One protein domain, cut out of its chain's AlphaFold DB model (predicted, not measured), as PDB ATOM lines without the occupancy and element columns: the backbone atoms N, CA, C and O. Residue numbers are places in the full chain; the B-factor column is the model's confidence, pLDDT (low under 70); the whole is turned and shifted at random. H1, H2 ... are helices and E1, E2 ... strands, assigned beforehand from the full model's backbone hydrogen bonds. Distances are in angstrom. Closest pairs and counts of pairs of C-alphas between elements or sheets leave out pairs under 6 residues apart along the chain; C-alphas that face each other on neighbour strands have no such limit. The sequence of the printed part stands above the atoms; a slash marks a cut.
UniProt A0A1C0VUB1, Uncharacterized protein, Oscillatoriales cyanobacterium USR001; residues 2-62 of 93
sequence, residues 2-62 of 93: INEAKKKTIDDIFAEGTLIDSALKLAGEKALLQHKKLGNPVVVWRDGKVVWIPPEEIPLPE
ATOM      1  N   ILE A   2     172.628 -45.430  -4.451       43.97
ATOM      2  CA  ILE A   2     171.736 -45.583  -3.295       43.97
ATOM      3  C   ILE A   2     170.313 -45.312  -3.786       43.97
ATOM      4  O   ILE A   2     170.054 -44.271  -4.381       43.97
ATOM      5  N   ASN A   3     169.433 -46.300  -3.649       53.28
ATOM      6  CA  ASN A   3     168.041 -46.188  -4.063       53.28
ATOM      7  C   ASN A   3     167.308 -45.418  -2.957       53.28
ATOM      8  O   ASN A   3     167.054 -45.971  -1.887       53.28
ATOM      9  N   GLU A   4     167.064 -44.125  -3.164       59.75
ATOM     10  CA  GLU A   4     166.288 -43.305  -2.235       59.75
ATOM     11  C   GLU A   4     164.843 -43.816  -2.254       59.75
ATOM     12  O   GLU A   4     164.117 -43.654  -3.236       59.75
ATOM     13  N   ALA A   5     164.443 -44.533  -1.202       65.94
ATOM     14  CA  ALA A   5     163.086 -45.037  -1.078       65.94
ATOM     15  C   ALA A   5     162.121 -43.844  -1.076       65.94
ATOM     16  O   ALA A   5     162.124 -43.033  -0.149       65.94
ATOM     17  N   LYS A   6     161.306 -43.728  -2.131       76.44
ATOM     18  CA  LYS A   6     160.295 -42.677  -2.271       76.44
ATOM     19  C   LYS A   6     159.428 -42.631  -1.008       76.44
ATOM     20  O   LYS A   6     158.767 -43.612  -0.666       76.44
ATOM     21  N   LYS A   7     159.429 -41.485  -0.323       80.69
ATOM     22  CA  LYS A   7     158.600 -41.253   0.865       80.69
ATOM     23  C   LYS A   7     157.120 -41.382   0.484       80.69
ATOM     24  O   LYS A   7     156.677 -40.730  -0.462       80.69
ATOM     25  N   LYS A   8     156.377 -42.233   1.198       85.81
ATOM     26  CA  LYS A   8     154.930 -42.410   0.994       85.81
ATOM     27  C   LYS A   8     154.184 -41.132   1.379       85.81
ATOM     28  O   LYS A   8     154.546 -40.480   2.362       85.81
ATOM     29  N   THR A   9     153.164 -40.775   0.606       93.62
ATOM     30  CA  THR A   9     152.242 -39.687   0.961       93.62
ATOM     31  C   THR A   9     151.233 -40.160   2.008       93.62
ATOM     32  O   THR A   9     151.135 -41.352   2.294       93.62
ATOM     33  N   ILE A  10     150.479 -39.229   2.600       89.56
ATOM     34  CA  ILE A  10     149.413 -39.580   3.548       89.56
ATOM     35  C   ILE A  10     148.353 -40.445   2.851       89.56
ATOM     36  O   ILE A  10     147.975 -41.478   3.394       89.56
ATOM     37  N   ASP A  11     147.950 -40.084   1.631       94.88
ATOM     38  CA  ASP A  11     146.967 -40.846   0.855       94.88
ATOM     39  C   ASP A  11     147.442 -42.283   0.587       94.88
ATOM     40  O   ASP A  11     146.679 -43.228   0.783       94.88
ATOM     41  N   ASP A  12     148.724 -42.466   0.243       91.50
ATOM     42  CA  ASP A  12     149.319 -43.797   0.050       91.50
ATOM     43  C   ASP A  12     149.278 -44.634   1.342       91.50
ATOM     44  O   ASP A  12     149.007 -45.833   1.309       91.50
ATOM     45  N   ILE A  13     149.537 -44.005   2.493       91.81
ATOM     46  CA  ILE A  13     149.540 -44.664   3.808       91.81
ATOM     47  C   ILE A  13     148.132 -45.133   4.187       91.81
ATOM     48  O   ILE A  13     147.977 -46.250   4.683       91.81
ATOM     49  N   PHE A  14     147.115 -44.303   3.950       91.94
ATOM     50  CA  PHE A  14     145.723 -44.669   4.202       91.94
ATOM     51  C   PHE A  14     145.224 -45.745   3.238       91.94
ATOM     52  O   PHE A  14     144.512 -46.648   3.671       91.94
ATOM     53  N   ALA A  15     145.612 -45.682   1.960       92.31
ATOM     54  CA  ALA A  15     145.233 -46.684   0.968       92.31
ATOM     55  C   ALA A  15     145.855 -48.060   1.261       92.31
ATOM     56  O   ALA A  15     145.200 -49.082   1.073       92.31
ATOM     57  N   GLU A  16     147.107 -48.097   1.725       93.56
ATOM     58  CA  GLU A  16     147.793 -49.346   2.071       93.56
ATOM     59  C   GLU A  16     147.384 -49.897   3.447       93.56
ATOM     60  O   GLU A  16     147.341 -51.111   3.631       93.56
ATOM     61  N   GLY A  17     147.120 -49.029   4.429       90.88
ATOM     62  CA  GLY A  17     146.644 -49.390   5.773       90.88
ATOM     63  C   GLY A  17     147.687 -50.023   6.708       90.88
ATOM     64  O   GLY A  17     147.639 -49.804   7.915       90.88
ATOM     65  N   THR A  18     148.698 -50.718   6.182       91.94
ATOM     66  CA  THR A  18     149.694 -51.491   6.959       91.94
ATOM     67  C   THR A  18     150.413 -50.686   8.048       91.94
ATOM     68  O   THR A  18     150.624 -51.170   9.167       91.94
ATOM     69  N   LEU A  19     150.800 -49.447   7.736       88.75
ATOM     70  CA  LEU A  19     151.488 -48.553   8.667       88.75
ATOM     71  C   LEU A  19     150.551 -48.067   9.777       88.75
ATOM     72  O   LEU A  19     150.977 -47.953  10.926       88.75
ATOM     73  N   ILE A  20     149.282 -47.825   9.446       90.25
ATOM     74  CA  ILE A  20     148.257 -47.411  10.406       90.25
ATOM     75  C   ILE A  20     147.944 -48.572  11.348       90.25
ATOM     76  O   ILE A  20     148.003 -48.396  12.563       90.25
ATOM     77  N   ASP A  21     147.708 -49.766  10.809       91.06
ATOM     78  CA  ASP A  21     147.412 -50.966  11.596       91.06
ATOM     79  C   ASP A  21     148.535 -51.275  12.588       91.06
ATOM     80  O   ASP A  21     148.294 -51.524  13.771       91.06
ATOM     81  N   SER A  22     149.785 -51.185  12.128       89.62
ATOM     82  CA  SER A  22     150.963 -51.387  12.973       89.62
ATOM     83  C   SER A  22     151.051 -50.338  14.084       89.62
ATOM     84  O   SER A  22     151.310 -50.680  15.239       89.62
ATOM     85  N   ALA A  23     150.802 -49.065  13.765       90.25
ATOM     86  CA  ALA A  23     150.819 -47.986  14.747       90.25
ATOM     87  C   ALA A  23     149.706 -48.142  15.797       90.25
ATOM     88  O   ALA A  23     149.969 -47.993  16.992       90.25
ATOM     89  N   LEU A  24     148.489 -48.494  15.374       92.94
ATOM     90  CA  LEU A  24     147.352 -48.727  16.267       92.94
ATOM     91  C   LEU A  24     147.585 -49.934  17.175       92.94
ATOM     92  O   LEU A  24     147.333 -49.844  18.377       92.94
ATOM     93  N   LYS A  25     148.129 -51.032  16.636       90.75
ATOM     94  CA  LYS A  25     148.504 -52.208  17.429       90.75
ATOM     95  C   LYS A  25     149.497 -51.832  18.527       90.75
ATOM     96  O   LYS A  25     149.241 -52.097  19.698       90.75
ATOM     97  N   LEU A  26     150.584 -51.147  18.169       89.25
ATOM     98  CA  LEU A  26     151.601 -50.709  19.128       89.25
ATOM     99  C   LEU A  26     151.035 -49.752  20.186       89.25
ATOM    100  O   LEU A  26     151.395 -49.839  21.360       89.25
ATOM    101  N   ALA A  27     150.158 -48.828  19.791       89.44
ATOM    102  CA  ALA A  27     149.504 -47.913  20.720       89.44
ATOM    103  C   ALA A  27     148.599 -48.663  21.712       89.44
ATOM    104  O   ALA A  27     148.666 -48.404  22.915       89.44
ATOM    105  N   GLY A  28     147.811 -49.626  21.228       91.69
ATOM    106  CA  GLY A  28     146.972 -50.480  22.065       91.69
ATOM    107  C   GLY A  28     147.791 -51.290  23.068       91.69
ATOM    108  O   GLY A  28     147.501 -51.266  24.262       91.69
ATOM    109  N   GLU A  29     148.868 -51.937  22.618       91.44
ATOM    110  CA  GLU A  29     149.774 -52.704  23.484       91.44
ATOM    111  C   GLU A  29     150.385 -51.837  24.598       91.44
ATOM    112  O   GLU A  29     150.421 -52.248  25.761       91.44
ATOM    113  N   LYS A  30     150.806 -50.605  24.276       87.94
ATOM    114  CA  LYS A  30     151.309 -49.645  25.274       87.94
ATOM    115  C   LYS A  30     150.253 -49.273  26.304       87.94
ATOM    116  O   LYS A  30     150.560 -49.256  27.495       87.94
ATOM    117  N   ALA A  31     149.038 -48.968  25.856       90.62
ATOM    118  CA  ALA A  31     147.946 -48.605  26.747       90.62
ATOM    119  C   ALA A  31     147.638 -49.758  27.712       90.62
ATOM    120  O   ALA A  31     147.609 -49.554  28.924       90.62
ATOM    121  N   LEU A  32     147.522 -50.989  27.204       91.50
ATOM    122  CA  LEU A  32     147.307 -52.180  28.031       91.50
ATOM    123  C   LEU A  32     148.426 -52.375  29.065       91.50
ATOM    124  O   LEU A  32     148.146 -52.629  30.238       91.50
ATOM    125  N   LEU A  33     149.687 -52.192  28.665       90.25
ATOM    126  CA  LEU A  33     150.829 -52.276  29.576       90.25
ATOM    127  C   LEU A  33     150.774 -51.209  30.677       90.25
ATOM    128  O   LEU A  33     151.060 -51.512  31.836       90.25
ATOM    129  N   GLN A  34     150.422 -49.969  30.338       89.31
ATOM    130  CA  GLN A  34     150.278 -48.886  31.312       89.31
ATOM    131  C   GLN A  34     149.139 -49.163  32.294       89.31
ATOM    132  O   GLN A  34     149.345 -49.052  33.500       89.31
ATOM    133  N   HIS A  35     147.977 -49.594  31.800       90.44
ATOM    134  CA  HIS A  35     146.841 -49.977  32.637       90.44
ATOM    135  C   HIS A  35     147.219 -51.087  33.624       90.44
ATOM    136  O   HIS A  35     147.014 -50.930  34.828       90.44
ATOM    137  N   LYS A  36     147.885 -52.144  33.143       89.62
ATOM    138  CA  LYS A  36     148.375 -53.239  33.991       89.62
ATOM    139  C   LYS A  36     149.348 -52.759  35.069       89.62
ATOM    140  O   LYS A  36     149.191 -53.111  36.233       89.62
ATOM    141  N   LYS A  37     150.335 -51.932  34.704       90.00
ATOM    142  CA  LYS A  37     151.338 -51.394  35.644       90.00
ATOM    143  C   LYS A  37     150.739 -50.490  36.718       90.00
ATOM    144  O   LYS A  37     151.254 -50.459  37.829       90.00
ATOM    145  N   LEU A  38     149.695 -49.741  36.374       91.56
ATOM    146  CA  LEU A  38     149.041 -48.795  37.279       91.56
ATOM    147  C   LEU A  38     147.904 -49.425  38.095       91.56
ATOM    148  O   LEU A  38     147.294 -48.728  38.896       91.56
ATOM    149  N   GLY A  39     147.602 -50.713  37.898       90.88
ATOM    150  CA  GLY A  39     146.471 -51.358  38.566       90.88
ATOM    151  C   GLY A  39     145.111 -50.852  38.070       90.88
ATOM    152  O   GLY A  39     144.113 -50.971  38.777       90.88
ATOM    153  N   ASN A  40     145.052 -50.302  36.853       94.00
ATOM    154  CA  ASN A  40     143.819 -49.793  36.260       94.00
ATOM    155  C   ASN A  40     143.165 -50.872  35.381       94.00
ATOM    156  O   ASN A  40     143.821 -51.374  34.464       94.00
ATOM    157  N   PRO A  41     141.879 -51.209  35.586       92.94
ATOM    158  CA  PRO A  41     141.177 -52.131  34.701       92.94
ATOM    159  C   PRO A  41     140.974 -51.518  33.308       92.94
ATOM    160  O   PRO A  41     141.076 -50.302  33.115       92.94
ATOM    161  N   VAL A  42     140.651 -52.370  32.335       94.25
ATOM    162  CA  VAL A  42     140.262 -51.958  30.979       94.25
ATOM    163  C   VAL A  42     138.864 -52.456  30.651       94.25
ATOM    164  O   VAL A  42     138.448 -53.524  31.096       94.25
ATOM    165  N   VAL A  43     138.133 -51.680  29.857       94.38
ATOM    166  CA  VAL A  43     136.794 -52.044  29.389       94.38
ATOM    167  C   VAL A  43     136.892 -52.528  27.957       94.38
ATOM    168  O   VAL A  43     137.428 -51.826  27.102       94.38
ATOM    169  N   VAL A  44     136.343 -53.706  27.683       92.56
ATOM    170  CA  VAL A  44     136.248 -54.249  26.329       92.56
ATOM    171  C   VAL A  44     134.806 -54.566  25.976       92.56
ATOM    172  O   VAL A  44     133.978 -54.864  26.837       92.56
ATOM    173  N   TRP A  45     134.518 -54.538  24.681       95.06
ATOM    174  CA  TRP A  45     133.299 -55.121  24.147       95.06
ATOM    175  C   TRP A  45     133.565 -56.583  23.788       95.06
ATOM    176  O   TRP A  45     134.440 -56.869  22.970       95.06
ATOM    177  N   ARG A  46     132.838 -57.516  24.401       93.69
ATOM    178  CA  ARG A  46     132.951 -58.956  24.136       93.69
ATOM    179  C   ARG A  46     131.554 -59.567  24.136       93.69
ATOM    180  O   ARG A  46     130.771 -59.307  25.044       93.69
ATOM    181  N   ASP A  47     131.231 -60.330  23.095       94.06
ATOM    182  CA  ASP A  47     129.953 -61.047  22.956       94.06
ATOM    183  C   ASP A  47     128.708 -60.158  23.152       94.06
ATOM    184  O   ASP A  47     127.742 -60.524  23.823       94.06
ATOM    185  N   GLY A  48     128.745 -58.946  22.587       96.50
ATOM    186  CA  GLY A  48     127.630 -57.997  22.670       96.50
ATOM    187  C   GLY A  48     127.470 -57.323  24.035       96.50
ATOM    188  O   GLY A  48     126.428 -56.721  24.291       96.50
ATOM    189  N   LYS A  49     128.461 -57.440  24.926       95.31
ATOM    190  CA  LYS A  49     128.417 -56.888  26.282       95.31
ATOM    191  C   LYS A  49     129.681 -56.108  26.611       95.31
ATOM    192  O   LYS A  49     130.765 -56.377  26.095       95.31
ATOM    193  N   VAL A  50     129.521 -55.166  27.532       95.75
ATOM    194  CA  VAL A  50     130.629 -54.468  28.180       95.75
ATOM    195  C   VAL A  50     131.227 -55.384  29.246       95.75
ATOM    196  O   VAL A  50     130.520 -55.811  30.158       95.75
ATOM    197  N   VAL A  51     132.520 -55.679  29.134       95.69
ATOM    198  CA  VAL A  51     133.273 -56.523  30.068       95.69
ATOM    199  C   VAL A  51     134.438 -55.722  30.636       95.69
ATOM    200  O   VAL A  51     135.225 -55.141  29.891       95.69
ATOM    201  N   TRP A  52     134.555 -55.709  31.959       95.88
ATOM    202  CA  TRP A  52     135.704 -55.149  32.661       95.88
ATOM    203  C   TRP A  52     136.759 -56.237  32.837       95.88
ATOM    204  O   TRP A  52     136.455 -57.302  33.367       95.88
ATOM    205  N   ILE A  53     137.983 -55.970  32.393       94.25
ATOM    206  CA  ILE A  53     139.133 -56.852  32.581       94.25
ATOM    207  C   ILE A  53     140.003 -56.244  33.684       94.25
ATOM    208  O   ILE A  53     140.451 -55.098  33.530       94.25
ATOM    209  N   PRO A  54     140.240 -56.967  34.790       94.31
ATOM    210  CA  PRO A  54     141.106 -56.491  35.855       94.31
ATOM    211  C   PRO A  54     142.581 -56.478  35.401       94.31
ATOM    212  O   PRO A  54     142.950 -57.224  34.487       94.31
ATOM    213  N   PRO A  55     143.439 -55.643  36.014       90.38
ATOM    214  CA  PRO A  55     144.840 -55.465  35.612       90.38
ATOM    215  C   PRO A  55     145.628 -56.776  35.470       90.38
ATOM    216  O   PRO A  55     146.444 -56.934  34.559       90.38
ATOM    217  N   GLU A  56     145.375 -57.735  36.356       91.38
ATOM    218  CA  GLU A  56     146.078 -59.014  36.448       91.38
ATOM    219  C   GLU A  56     145.826 -59.883  35.208       91.38
ATOM    220  O   GLU A  56     146.749 -60.525  34.696       91.38
ATOM    221  N   GLU A  57     144.605 -59.815  34.674       92.75
ATOM    222  CA  GLU A  57     144.121 -60.592  33.531       92.75
ATOM    223  C   GLU A  57     144.379 -59.916  32.179       92.75
ATOM    224  O   GLU A  57     144.119 -60.517  31.136       92.75
ATOM    225  N   ILE A  58     144.914 -58.687  32.159       89.62
ATOM    226  CA  ILE A  58     145.272 -58.015  30.905       89.62
ATOM    227  C   ILE A  58     146.367 -58.836  30.198       89.62
ATOM    228  O   ILE A  58     147.472 -58.975  30.753       89.62
ATOM    229  N   PRO A  59     146.104 -59.361  28.984       82.38
ATOM    230  CA  PRO A  59     147.100 -60.092  28.217       82.38
ATOM    231  C   PRO A  59     148.147 -59.110  27.688       82.38
ATOM    232  O   PRO A  59     147.810 -58.086  27.093       82.38
ATOM    233  N   LEU A  60     149.425 -59.423  27.902       76.31
ATOM    234  CA  LEU A  60     150.535 -58.686  27.305       76.31
ATOM    235  C   LEU A  60     151.134 -59.519  26.167       76.31
ATOM    236  O   LEU A  60     151.278 -60.732  26.331       76.31
ATOM    237  N   PRO A  61     151.496 -58.910  25.027       67.81
ATOM    238  CA  PRO A  61     152.248 -59.606  23.992       67.81
ATOM    239  C   PRO A  61     153.644 -59.980  24.516       67.81
ATOM    240  O   PRO A  61     154.318 -59.178  25.158       67.81
ATOM    241  N   GLU A  62     154.089 -61.198  24.216       58.97
ATOM    242  CA  GLU A  62     155.329 -61.793  24.745       58.97
ATOM    243  C   GLU A  62     156.620 -61.120  24.221       58.97
ATOM    244  O   GLU A  62     157.698 -61.356  24.751       58.97
TER     245      GLU A  62
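AT A GLANCE: This is residues 2 to 62 of the 93 residues of an uncharacterized protein of Oscillatoriales cyanobacterium USR001 (UniProt A0A1C0VUB1). Look first for a small antiparallel hairpin of two strands, E1 and E2, set at the last end of one long helix, H2; at the other end of H2 the short helix H1 makes a square corner with it, and residues 2 to 9 trail off beyond H1 as a tail. There is no rounded body: residues 2 to 28, of which 10 to 16 belong to H1 and 18 to 28 to H2, stick out free, and so does the hairpin's tip, residues 45 to 50. The printed part has 61 residues with two named helices and two named strands, in the order H1, H2, E1, E2, a mixed class of helices and strands. The whole is extended, with a radius of gyration of the C-alphas of 16.9 A, and elongated, spanning 50 by 28 by 17 A.

HOW THE PARTS SIT: Begin at the sheet, where E1, residues 42 to 46, and E2, residues 49 to 53, form a hairpin, antiparallel with 144 degrees between their directions. Look at N 44 and O 51, 2.9 A apart, and at N 51 and O 44, 2.8 A apart, both within hydrogen-bond range; the C-alphas of Val 43 and Trp 52 face each other at 4.6 A. Step outward to H2, residues 18 to 38: its closest C-alpha to E1 is that of His 35, 7.1 A from that of Val 42, while H2 and E2 are apart. At the other end of H2 you reach H1, residues 10 to 16. H1 and H2 only just touch, only at the corner by their link, with 3 pairs of C-alphas within 8 A. H2 touches H1 with residues 19 to 20 alone; the closest C-alphas of the two are those of Ile 13 and Leu 19, 6.5 A apart. Their lines are about perpendicular, at 89 degrees. H1 is apart from E1 and from E2. In H1 and H2 every O i to N i+4 pair is within hydrogen-bond range.

IN THESE COORDINATES: Find C-alpha 42 at (140.262, -51.958, 30.979); from there E1 runs 12.2 A to C-alpha 46. E2 runs 12.4 A from C-alpha 49 to C-alpha 53 at (139.133, -56.852, 32.581). H2 runs 30.4 A from C-alpha 18 at (149.694, -51.491, 6.959) to C-alpha 38. H1 covers 10.0 A from C-alpha 10 to C-alpha 16.

THE WHOLE: The two C-alphas farthest apart are those of Ile 2 and Lys 49, at 53.7 A. The printed part has no cut, and the links H1 to H2, H2 to E1 and E1 to E2 are tight. After E2, residues 54 to 62 hold no named element. The mean pLDDT of the printed part is 87.8; look for values under 70 at residues 2 to 5 and 61 to 62.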